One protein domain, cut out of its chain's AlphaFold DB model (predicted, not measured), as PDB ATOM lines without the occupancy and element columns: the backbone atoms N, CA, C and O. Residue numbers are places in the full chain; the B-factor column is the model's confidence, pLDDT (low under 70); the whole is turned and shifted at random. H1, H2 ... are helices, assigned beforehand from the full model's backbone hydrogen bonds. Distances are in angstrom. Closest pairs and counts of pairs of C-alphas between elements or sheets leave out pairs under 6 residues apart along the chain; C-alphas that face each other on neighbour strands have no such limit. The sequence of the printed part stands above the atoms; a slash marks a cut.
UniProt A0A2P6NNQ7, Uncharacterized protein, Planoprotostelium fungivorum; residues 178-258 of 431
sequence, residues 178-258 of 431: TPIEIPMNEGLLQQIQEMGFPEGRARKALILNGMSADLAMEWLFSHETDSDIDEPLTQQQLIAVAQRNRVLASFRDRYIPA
ATOM      1  N   THR A 178    -190.908  74.822 -25.064       70.19
ATOM      2  CA  THR A 178    -189.999  75.892 -24.627       70.19
ATOM      3  C   THR A 178    -190.250  77.146 -25.464       70.19
ATOM      4  O   THR A 178    -190.065  77.075 -26.677       70.19
ATOM      5  N   PRO A 179    -190.650  78.297 -24.885       65.81
ATOM      6  CA  PRO A 179    -190.817  79.537 -25.644       65.81
ATOM      7  C   PRO A 179    -189.509  79.911 -26.351       65.81
ATOM      8  O   PRO A 179    -188.469  80.033 -25.706       65.81
ATOM      9  N   ILE A 180    -189.553  80.051 -27.679       70.31
ATOM     10  CA  ILE A 180    -188.370  80.389 -28.479       70.31
ATOM     11  C   ILE A 180    -188.414  81.874 -28.785       70.31
ATOM     12  O   ILE A 180    -189.282  82.342 -29.520       70.31
ATOM     13  N   GLU A 181    -187.437  82.608 -28.267       73.56
ATOM     14  CA  GLU A 181    -187.237  84.008 -28.613       73.56
ATOM     15  C   GLU A 181    -186.082  84.130 -29.606       73.56
ATOM     16  O   GLU A 181    -184.937  83.790 -29.311       73.56
ATOM     17  N   ILE A 182    -186.390  84.612 -30.812       79.69
ATOM     18  CA  ILE A 182    -185.378  84.914 -31.825       79.69
ATOM     19  C   ILE A 182    -184.855  86.333 -31.550       79.69
ATOM     20  O   ILE A 182    -185.666  87.268 -31.512       79.69
ATOM     21  N   PRO A 183    -183.535  86.519 -31.354       81.75
ATOM     22  CA  PRO A 183    -182.966  87.829 -31.058       81.75
ATOM     23  C   PRO A 183    -183.212  88.788 -32.225       81.75
ATOM     24  O   PRO A 183    -182.908  88.468 -33.373       81.75
ATOM     25  N   MET A 184    -183.772  89.961 -31.925       86.44
ATOM     26  CA  MET A 184    -184.104  90.982 -32.919       86.44
ATOM     27  C   MET A 184    -182.953  91.973 -33.100       86.44
ATOM     28  O   MET A 184    -182.326  92.392 -32.128       86.44
ATOM     29  N   ASN A 185    -182.703  92.383 -34.344       88.50
ATOM     30  CA  ASN A 185    -181.824  93.509 -34.626       88.50
ATOM     31  C   ASN A 185    -182.634  94.811 -34.619       88.50
ATOM     32  O   ASN A 185    -183.291  95.150 -35.604       88.50
ATOM     33  N   GLU A 186    -182.548  95.544 -33.512       89.31
ATOM     34  CA  GLU A 186    -183.254  96.814 -33.306       89.31
ATOM     35  C   GLU A 186    -182.943  97.860 -34.394       89.31
ATOM     36  O   GLU A 186    -183.819  98.636 -34.760       89.31
ATOM     37  N   GLY A 187    -181.740  97.856 -34.984       90.88
ATOM     38  CA  GLY A 187    -181.385  98.797 -36.055       90.88
ATOM     39  C   GLY A 187    -182.130  98.531 -37.368       90.88
ATOM     40  O   GLY A 187    -182.582  99.464 -38.027       90.88
ATOM     41  N   LEU A 188    -182.309  97.257 -37.730       89.38
ATOM     42  CA  LEU A 188    -183.085  96.868 -38.917       89.38
ATOM     43  C   LEU A 188    -184.585  97.027 -38.675       89.38
ATOM     44  O   LEU A 188    -185.326  97.421 -39.573       89.38
ATOM     45  N   LEU A 189    -185.024  96.752 -37.446       91.38
ATOM     46  CA  LEU A 189    -186.393  97.003 -37.025       91.38
ATOM     47  C   LEU A 189    -186.729  98.493 -37.162       91.38
ATOM     48  O   LEU A 189    -187.734  98.832 -37.785       91.38
ATOM     49  N   GLN A 190    -185.858  99.371 -36.662       92.25
ATOM     50  CA  GLN A 190    -186.021 100.815 -36.776       92.25
ATOM     51  C   GLN A 190    -186.030 101.273 -38.241       92.25
ATOM     52  O   GLN A 190    -186.884 102.070 -38.611       92.25
ATOM     53  N   GLN A 191    -185.163 100.731 -39.098       92.69
ATOM     54  CA  GLN A 191    -185.137 101.069 -40.526       92.69
ATOM     55  C   GLN A 191    -186.486 100.809 -41.220       92.69
ATOM     56  O   GLN A 191    -186.964 101.639 -41.994       92.69
ATOM     57  N   ILE A 192    -187.120  99.669 -40.935       91.81
ATOM     58  CA  ILE A 192    -188.427  99.330 -41.515       91.81
ATOM     59  C   ILE A 192    -189.549 100.169 -40.878       91.81
ATOM     60  O   ILE A 192    -190.480 100.585 -41.573       91.81
ATOM     61  N   GLN A 193    -189.450 100.476 -39.581       93.12
ATOM     62  CA  GLN A 193    -190.387 101.374 -38.897       93.12
ATOM     63  C   GLN A 193    -190.320 102.811 -39.431       93.12
ATOM     64  O   GLN A 193    -191.358 103.444 -39.618       93.12
ATOM     65  N   GLU A 194    -189.123 103.322 -39.726       91.44
ATOM     66  CA  GLU A 194    -188.904 104.659 -40.297       91.44
ATOM     67  C   GLU A 194    -189.530 104.808 -41.688       91.44
ATOM     68  O   GLU A 194    -189.934 105.904 -42.076       91.44
ATOM     69  N   MET A 195    -189.688 103.700 -42.413       87.50
ATOM     70  CA  MET A 195    -190.401 103.656 -43.689       87.50
ATOM     71  C   MET A 195    -191.937 103.654 -43.528       87.50
ATOM     72  O   MET A 195    -192.661 103.809 -44.509       87.50
ATOM     73  N   GLY A 196    -192.446 103.540 -42.298       88.31
ATOM     74  CA  GLY A 196    -193.867 103.677 -41.965       88.31
ATOM     75  C   GLY A 196    -194.596 102.365 -41.669       88.31
ATOM     76  O   GLY A 196    -195.815 102.381 -41.500       88.31
ATOM     77  N   PHE A 197    -193.886 101.237 -41.581       87.38
ATOM     78  CA  PHE A 197    -194.494  99.958 -41.209       87.38
ATOM     79  C   PHE A 197    -194.607  99.812 -39.682       87.38
ATOM     80  O   PHE A 197    -193.683 100.182 -38.954       87.38
ATOM     81  N   PRO A 198    -195.711  99.246 -39.164       90.00
ATOM     82  CA  PRO A 198    -195.879  99.050 -37.729       90.00
ATOM     83  C   PRO A 198    -194.886  98.017 -37.183       90.00
ATOM     84  O   PRO A 198    -194.543  97.039 -37.848       90.00
ATOM     85  N   GLU A 199    -194.466  98.207 -35.931       88.31
ATOM     86  CA  GLU A 199    -193.429  97.403 -35.273       88.31
ATOM     87  C   GLU A 199    -193.709  95.895 -35.300       88.31
ATOM     88  O   GLU A 199    -192.820  95.118 -35.641       88.31
ATOM     89  N   GLY A 200    -194.941  95.473 -34.992       87.56
ATOM     90  CA  GLY A 200    -195.306  94.051 -34.983       87.56
ATOM     91  C   GLY A 200    -195.125  93.387 -36.350       87.56
ATOM     92  O   GLY A 200    -194.624  92.264 -36.447       87.56
ATOM     93  N   ARG A 201    -195.438  94.128 -37.415       88.81
ATOM     94  CA  ARG A 201    -195.341  93.670 -38.798       88.81
ATOM     95  C   ARG A 201    -193.896  93.637 -39.286       88.81
ATOM     96  O   ARG A 201    -193.456  92.638 -39.850       88.81
ATOM     97  N   ALA A 202    -193.140  94.692 -38.988       90.19
ATOM     98  CA  ALA A 202    -191.709  94.771 -39.266       90.19
ATOM     99  C   ALA A 202    -190.939  93.640 -38.561       90.19
ATOM    100  O   ALA A 202    -190.125  92.951 -39.174       90.19
ATOM    101  N   ARG A 203    -191.264  93.382 -37.288       89.88
ATOM    102  CA  ARG A 203    -190.692  92.295 -36.484       89.88
ATOM    103  C   ARG A 203    -190.966  90.926 -37.096       89.88
ATOM    104  O   ARG A 203    -190.041  90.128 -37.230       89.88
ATOM    105  N   LYS A 204    -192.210  90.661 -37.499       87.31
ATOM    106  CA  LYS A 204    -192.599  89.410 -38.165       87.31
ATOM    107  C   LYS A 204    -191.839  89.207 -39.475       87.31
ATOM    108  O   LYS A 204    -191.228  88.156 -39.663       87.31
ATOM    109  N   ALA A 205    -191.813  90.227 -40.330       87.00
ATOM    110  CA  ALA A 205    -191.134  90.175 -41.620       87.00
ATOM    111  C   ALA A 205    -189.624  89.928 -41.475       87.00
ATOM    112  O   ALA A 205    -189.065  89.095 -42.187       87.00
ATOM    113  N   LEU A 206    -188.967  90.579 -40.511       87.50
ATOM    114  CA  LEU A 206    -187.541  90.381 -40.238       87.50
ATOM    115  C   LEU A 206    -187.229  88.973 -39.730       87.50
ATOM    116  O   LEU A 206    -186.256  88.364 -40.170       87.50
ATOM    117  N   ILE A 207    -188.060  88.428 -38.837       86.94
ATOM    118  CA  ILE A 207    -187.875  87.068 -38.320       86.94
ATOM    119  C   ILE A 207    -188.011  86.040 -39.453       86.94
ATOM    120  O   ILE A 207    -187.148  85.170 -39.606       86.94
ATOM    121  N   LEU A 208    -189.046  86.166 -40.287       83.31
ATOM    122  CA  LEU A 208    -189.291  85.254 -41.408       83.31
ATOM    123  C   LEU A 208    -188.196  85.318 -42.477       83.31
ATOM    124  O   LEU A 208    -187.841  84.283 -43.041       83.31
ATOM    125  N   ASN A 209    -187.591  86.485 -42.690       85.81
ATOM    126  CA  ASN A 209    -186.590  86.708 -43.735       85.81
ATOM    127  C   ASN A 209    -185.141  86.738 -43.217       85.81
ATOM    128  O   ASN A 209    -184.255  87.291 -43.863       85.81
ATOM    129  N   GLY A 210    -184.882  86.149 -42.043       82.69
ATOM    130  CA  GLY A 210    -183.514  85.934 -41.560       82.69
ATOM    131  C   GLY A 210    -182.763  87.222 -41.211       82.69
ATOM    132  O   GLY A 210    -181.550  87.283 -41.381       82.69
ATOM    133  N   MET A 211    -183.473  88.240 -40.714       85.69
ATOM    134  CA  MET A 211    -182.931  89.561 -40.366       85.69
ATOM    135  C   MET A 211    -182.331  90.310 -41.568       85.69
ATOM    136  O   MET A 211    -181.322  90.998 -41.435       85.69
ATOM    137  N   SER A 212    -182.960  90.195 -42.738       84.44
ATOM    138  CA  SER A 212    -182.653  91.005 -43.922       84.44
ATOM    139  C   SER A 212    -183.714  92.087 -44.118       84.44
ATOM    140  O   SER A 212    -184.900  91.770 -44.205       84.44
ATOM    141  N   ALA A 213    -183.301  93.357 -44.186       85.00
ATOM    142  CA  ALA A 213    -184.226  94.470 -44.393       85.00
ATOM    143  C   ALA A 213    -184.872  94.423 -45.784       85.00
ATOM    144  O   ALA A 213    -186.084  94.578 -45.886       85.00
ATOM    145  N   ASP A 214    -184.094  94.154 -46.835       85.88
ATOM    146  CA  ASP A 214    -184.588  94.135 -48.218       85.88
ATOM    147  C   ASP A 214    -185.649  93.049 -48.437       85.88
ATOM    148  O   ASP A 214    -186.743  93.331 -48.925       85.88
ATOM    149  N   LEU A 215    -185.367  91.826 -47.977       83.94
ATOM    150  CA  LEU A 215    -186.303  90.702 -48.085       83.94
ATOM    151  C   LEU A 215    -187.527  90.887 -47.182       83.94
ATOM    152  O   LEU A 215    -188.641  90.520 -47.552       83.94
ATOM    153  N   ALA A 216    -187.347  91.480 -45.999       85.44
ATOM    154  CA  ALA A 216    -188.470  91.812 -45.131       85.44
ATOM    155  C   ALA A 216    -189.400  92.846 -45.781       85.44
ATOM    156  O   ALA A 216    -190.613  92.707 -45.670       85.44
ATOM    157  N   MET A 217    -188.860  93.846 -46.484       87.31
ATOM    158  CA  MET A 217    -189.664  94.820 -47.228       87.31
ATOM    159  C   MET A 217    -190.449  94.167 -48.362       87.31
ATOM    160  O   MET A 217    -191.648  94.398 -48.480       87.31
ATOM    161  N   GLU A 218    -189.799  93.324 -49.163       87.69
ATOM    162  CA  GLU A 218    -190.466  92.586 -50.239       87.69
ATOM    163  C   GLU A 218    -191.613  91.725 -49.695       87.69
ATOM    164  O   GLU A 218    -192.743  91.819 -50.172       87.69
ATOM    165  N   TRP A 219    -191.368  90.991 -48.605       87.81
ATOM    166  CA  TRP A 219    -192.400  90.207 -47.930       87.81
ATOM    167  C   TRP A 219    -193.570  91.074 -47.443       87.81
ATOM    168  O   TRP A 219    -194.726  90.698 -47.628       87.81
ATOM    169  N   LEU A 220    -193.286  92.246 -46.860       88.38
ATOM    170  CA  LEU A 220    -194.306  93.187 -46.385       88.38
ATOM    171  C   LEU A 220    -195.195  93.710 -47.514       88.38
ATOM    172  O   LEU A 220    -196.398  93.842 -47.302       88.38
ATOM    173  N   PHE A 221    -194.624  93.997 -48.687       85.38
ATOM    174  CA  PHE A 221    -195.392  94.435 -49.852       85.38
ATOM    175  C   PHE A 221    -196.243  93.305 -50.433       85.38
ATOM    176  O   PHE A 221    -197.385  93.539 -50.813       85.38
ATOM    177  N   SER A 222    -195.728  92.075 -50.461       85.50
ATOM    178  CA  SER A 222    -196.475  90.923 -50.980       85.50
ATOM    179  C   SER A 222    -197.635  90.488 -50.080       85.50
ATOM    180  O   SER A 222    -198.612  89.951 -50.590       85.50
ATOM    181  N   HIS A 223    -197.545  90.719 -48.768       84.62
ATOM    182  CA  HIS A 223    -198.534  90.244 -47.790       84.62
ATOM    183  C   HIS A 223    -199.426  91.376 -47.244       84.62
ATOM    184  O   HIS A 223    -200.196  91.168 -46.309       84.62
ATOM    185  N   GLU A 224    -199.357  92.593 -47.801       83.06
ATOM    186  CA  GLU A 224    -200.067  93.763 -47.256       83.06
ATOM    187  C   GLU A 224    -201.597  93.606 -47.194       83.06
ATOM    188  O   GLU A 224    -202.255  94.278 -46.395       83.06
ATOM    189  N   THR A 225    -202.154  92.717 -48.022       82.75
ATOM    190  CA  THR A 225    -203.587  92.411 -48.108       82.75
ATOM    191  C   THR A 225    -204.048  91.299 -47.165       82.75
ATOM    192  O   THR A 225    -205.252  91.048 -47.074       82.75
ATOM    193  N   ASP A 226    -203.124  90.630 -46.478       84.25
ATOM    194  CA  ASP A 226    -203.440  89.478 -45.639       84.25
ATOM    195  C   ASP A 226    -204.029  89.919 -44.299       84.25
ATOM    196  O   ASP A 226    -203.554  90.848 -43.645       84.25
ATOM    197  N   SER A 227    -205.100  89.249 -43.871       77.81
ATOM    198  CA  SER A 227    -205.824  89.619 -42.644       77.81
ATOM    199  C   SER A 227    -205.074  89.220 -41.368       77.81
ATOM    200  O   SER A 227    -205.288  89.818 -40.318       77.81
ATOM    201  N   ASP A 228    -204.185  88.234 -41.464       78.50
ATOM    202  CA  ASP A 228    -203.344  87.691 -40.394       78.50
ATOM    203  C   ASP A 228    -201.945  88.329 -40.347       78.50
ATOM    204  O   ASP A 228    -201.094  87.943 -39.539       78.50
ATOM    205  N   ILE A 229    -201.668  89.332 -41.188       79.06
ATOM    206  CA  ILE A 229    -200.335  89.937 -41.268       79.06
ATOM    207  C   ILE A 229    -199.889  90.550 -39.931       79.06
ATOM    208  O   ILE A 229    -198.719  90.433 -39.565       79.06
ATOM    209  N   ASP A 230    -200.820  91.127 -39.170       82.62
ATOM    210  CA  ASP A 230    -200.551  91.755 -37.873       82.62
ATOM    211  C   ASP A 230    -200.594  90.760 -36.695       82.62
ATOM    212  O   ASP A 230    -200.300  91.133 -35.557       82.62
ATOM    213  N   GLU A 231    -200.917  89.485 -36.946       82.75
ATOM    214  CA  GLU A 231    -200.872  88.446 -35.919       82.75
ATOM    215  C   GLU A 231    -199.424  88.018 -35.621       82.75
ATOM    216  O   GLU A 231    -198.623  87.824 -36.552       82.75
ATOM    217  N   PRO A 232    -199.064  87.839 -34.331       79.62
ATOM    218  CA  PRO A 232    -197.734  87.393 -33.943       79.62
ATOM    219  C   PRO A 232    -197.454  85.979 -34.464       79.62
ATOM    220  O   PRO A 232    -198.355  85.151 -34.591       79.62
ATOM    221  N   LEU A 233    -196.179  85.689 -34.734       79.62
ATOM    222  CA  LEU A 233    -195.742  84.359 -35.163       79.62
ATOM    223  C   LEU A 233    -196.126  83.303 -34.126       79.62
ATOM    224  O   LEU A 233    -195.884  83.464 -32.929       79.62
ATOM    225  N   THR A 234    -196.692  82.198 -34.602       82.94
ATOM    226  CA  THR A 234    -197.004  81.048 -33.751       82.94
ATOM    227  C   THR A 234    -195.719  80.371 -33.274       82.94
ATOM    228  O   THR A 234    -194.683  80.407 -33.941       82.94
ATOM    229  N   GLN A 235    -195.793  79.675 -32.139       73.56
ATOM    230  CA  GLN A 235    -194.667  78.912 -31.592       73.56
ATOM    231  C   GLN A 235    -194.090  77.912 -32.612       73.56
ATOM    232  O   GLN A 235    -192.877  77.756 -32.713       73.56
ATOM    233  N   GLN A 236    -194.944  77.285 -33.425       73.50
ATOM    234  CA  GLN A 236    -194.511  76.370 -34.487       73.50
ATOM    235  C   GLN A 236    -193.716  77.085 -35.586       73.50
ATOM    236  O   GLN A 236    -192.689  76.575 -36.029       73.50
ATOM    237  N   GLN A 237    -194.144  78.283 -35.990       78.31
ATOM    238  CA  GLN A 237    -193.409  79.092 -36.964       78.31
ATOM    239  C   GLN A 237    -192.061  79.560 -36.402       78.31
ATOM    240  O   GLN A 237    -191.062  79.537 -37.115       78.31
ATOM    241  N   LEU A 238    -191.998  79.920 -35.116       80.00
ATOM    242  CA  LEU A 238    -190.744  80.293 -34.454       80.00
ATOM    243  C   LEU A 238    -189.765  79.115 -34.361       80.00
ATOM    244  O   LEU A 238    -188.582  79.301 -34.639       80.00
ATOM    245  N   ILE A 239    -190.248  77.905 -34.048       75.56
ATOM    246  CA  ILE A 239    -189.440  76.673 -34.072       75.56
ATOM    247  C   ILE A 239    -188.872  76.439 -35.476       75.56
ATOM    248  O   ILE A 239    -187.668  76.237 -35.614       75.56
ATOM    249  N   ALA A 240    -189.709  76.525 -36.513       73.31
ATOM    250  CA  ALA A 240    -189.284  76.310 -37.893       73.31
ATOM    251  C   ALA A 240    -188.217  77.329 -38.333       73.31
ATOM    252  O   ALA A 240    -187.186  76.956 -38.895       73.31
ATOM    253  N   VAL A 241    -188.413  78.612 -38.017       77.31
ATOM    254  CA  VAL A 241    -187.430  79.663 -38.318       77.31
ATOM    255  C   VAL A 241    -186.136  79.455 -37.527       77.31
ATOM    256  O   VAL A 241    -185.051  79.601 -38.085       77.31
ATOM    257  N   ALA A 242    -186.215  79.094 -36.244       75.56
ATOM    258  CA  ALA A 242    -185.039  78.856 -35.410       75.56
ATOM    259  C   ALA A 242    -184.230  77.643 -35.887       75.56
ATOM    260  O   ALA A 242    -183.004  77.715 -35.954       75.56
ATOM    261  N   GLN A 243    -184.901  76.558 -36.276       73.50
ATOM    262  CA  GLN A 243    -184.266  75.387 -36.882       73.50
ATOM    263  C   GLN A 243    -183.593  75.755 -38.204       73.50
ATOM    264  O   GLN A 243    -182.404  75.484 -38.367       73.50
ATOM    265  N   ARG A 244    -184.301  76.466 -39.095       76.19
ATOM    266  CA  ARG A 244    -183.739  76.974 -40.356       76.19
ATOM    267  C   ARG A 244    -182.482  77.804 -40.106       76.19
ATOM    268  O   ARG A 244    -181.443  77.548 -40.704       76.19
ATOM    269  N   ASN A 245    -182.547  78.768 -39.192       75.06
ATOM    270  CA  ASN A 245    -181.421  79.651 -38.895       75.06
ATOM    271  C   ASN A 245    -180.254  78.894 -38.239       75.06
ATOM    272  O   ASN A 245    -179.100  79.218 -38.506       75.06
ATOM    273  N   ARG A 246    -180.528  77.870 -37.418       70.44
ATOM    274  CA  ARG A 246    -179.502  77.011 -36.802       70.44
ATOM    275  C   ARG A 246    -178.772  76.165 -37.840       70.44
ATOM    276  O   ARG A 246    -177.555  76.030 -37.750       70.44
ATOM    277  N   VAL A 247    -179.495  75.630 -38.823       64.56
ATOM    278  CA  VAL A 247    -178.902  74.912 -39.957       64.56
ATOM    279  C   VAL A 247    -178.072  75.881 -40.798       64.56
ATOM    280  O   VAL A 247    -176.888  75.650 -41.001       64.56
ATOM    281  N   LEU A 248    -178.619  77.035 -41.186       64.38
ATOM    282  CA  LEU A 248    -177.855  78.041 -41.935       64.38
ATOM    283  C   LEU A 248    -176.593  78.510 -41.184       64.38
ATOM    284  O   LEU A 248    -175.557  78.726 -41.809       64.38
ATOM    285  N   ALA A 249    -176.647  78.621 -39.853       63.34
ATOM    286  CA  ALA A 249    -175.495  78.964 -39.024       63.34
ATOM    287  C   ALA A 249    -174.444  77.842 -38.972       63.34
ATOM    288  O   ALA A 249    -173.261  78.116 -39.156       63.34
ATOM    289  N   SER A 250    -174.854  76.581 -38.792       55.75
ATOM    290  CA  SER A 250    -173.917  75.449 -38.776       55.75
ATOM    291  C   SER A 250    -173.262  75.210 -40.140       55.75
ATOM    292  O   SER A 250    -172.112  74.778 -40.202       55.75
ATOM    293  N   PHE A 251    -173.956  75.548 -41.230       51.25
ATOM    294  CA  PHE A 251    -173.396  75.570 -42.579       51.25
ATOM    295  C   PHE A 251    -172.445  76.751 -42.793       51.25
ATOM    296  O   PHE A 251    -171.355  76.558 -43.333       51.25
ATOM    297  N   ARG A 252    -172.801  77.955 -42.325       51.88
ATOM    298  CA  ARG A 252    -171.915  79.129 -42.360       51.88
ATOM    299  C   ARG A 252    -170.592  78.849 -41.649       51.88
ATOM    300  O   ARG A 252    -169.552  79.141 -42.220       51.88
ATOM    301  N   ASP A 253    -170.621  78.232 -40.472       51.59
ATOM    302  CA  ASP A 253    -169.406  77.904 -39.714       51.59
ATOM    303  C   ASP A 253    -168.580  76.769 -40.342       51.59
ATOM    304  O   ASP A 253    -167.373  76.684 -40.116       51.59
ATOM    305  N   ARG A 254    -169.207  75.898 -41.147       49.19
ATOM    306  CA  ARG A 254    -168.538  74.763 -41.800       49.19
ATOM    307  C   ARG A 254    -167.911  75.121 -43.151       49.19
ATOM    308  O   ARG A 254    -166.901  74.525 -43.509       49.19
ATOM    309  N   TYR A 255    -168.482  76.080 -43.881       40.09
ATOM    310  CA  TYR A 255    -168.075  76.398 -45.260       40.09
ATOM    311  C   TYR A 255    -167.615  77.845 -45.477       40.09
ATOM    312  O   TYR A 255    -166.992  78.134 -46.496       40.09
ATOM    313  N   ILE A 256    -167.858  78.753 -44.527       42.38
ATOM    314  CA  ILE A 256    -167.274  80.097 -44.529       42.38
ATOM    315  C   ILE A 256    -166.248  80.143 -43.395       42.38
ATOM    316  O   ILE A 256    -166.639  80.294 -42.236       42.38
ATOM    317  N   PRO A 257    -164.933  80.031 -43.673       40.38
ATOM    318  CA  PRO A 257    -163.948  80.275 -42.633       40.38
ATOM    319  C   PRO A 257    -164.175  81.695 -42.113       40.38
ATOM    320  O   PRO A 257    -164.283  82.639 -42.904       40.38
ATOM    321  N   ALA A 258    -164.287  81.846 -40.788       39.88
ATOM    322  CA  ALA A 258    -164.367  83.158 -40.160       39.88
ATOM    323  C   ALA A 258    -163.306  84.071 -40.801       39.88
ATOM    324  O   ALA A 258    -162.178  83.601 -41.003       39.88
TER     325      ALA A 258
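AT A GLANCE: This is residues 178 to 258 of the 431 residues of an uncharacterized protein of Planoprotostelium fungivorum (UniProt A0A2P6NNQ7). Three short helices, H1, H2 and H3, pack crosswise into a small cluster, their centres at the corners of a triangle. The longer H4 runs past one end of H2 and is only near this cluster; its residues 249 to 255 and the tail 256 to 258 stick out as an arm. The printed part has 81 residues with four named helices, in the order H1, H2, H3, H4, and no named strand; the class is all helix. The whole is only just compact, close to loose, with a radius of gyration of the C-alphas of 13.5 A, and spans 39 by 27 by 21 A.

HOW THE PARTS SIT: H1, residues 186 to 194, touches H2, residues 199 to 208, and their closest C-alphas, those of Ile 192 and Ala 202, are 6.1 A apart. They run opposite ways at a steep tilt of 56 degrees. H3, residues 213 to 222, touches H2 and is about perpendicular to it, at 74 degrees; the closest C-alphas, those of Ala 205 and Ala 216, are 4.7 A apart. H1 and H3 touch too, running the same way at a steep tilt of 43 degrees, with the C-alphas of Leu 188 and Ala 213 closest at 6.1 A. The helix packing is mostly crossed: of these three pairs, 0 are at a shallow tilt. H4, residues 235 to 255, touches no helix. It is close to H2 but not clearly touching, with the C-alphas of Leu 208 and Val 241 closest at 6.7 A, and the two run the same way at a steep tilt of 50 degrees. H4 is apart from H1 and from H3. In H1, H2, H3 and H4 every O i to N i+4 pair is within hydrogen-bond range.

IN THESE COORDINATES: Residues 178 to 185 come before H1, which begins with C-alpha 186 at (-183.254, 96.814, -33.306) and has 9 residues. H2, of 10 residues, measures 14.2 A from first to last C-alpha, and H3, also of 10, measures 14.4 A. H4, the longest helix, runs 30.0 A from C-alpha 235 at (-194.667, 78.912, -31.592) to C-alpha 255 at (-168.075, 76.398, -45.260).

THE WHOLE: The two C-alphas farthest apart, those of Ser 227 and Pro 257, are 42.9 A apart. Residues 249 to 258 stand free, and the body without them spans 32 by 26 by 18 A. The links from H1 to H2 and from H2 to H3 are tight, while the link from H3 to H4, residues 223 to 234, is long. The printed part has no cut. The mean pLDDT of the printed part is 78.6; residue 179 and residues 247 to 258 are under 70.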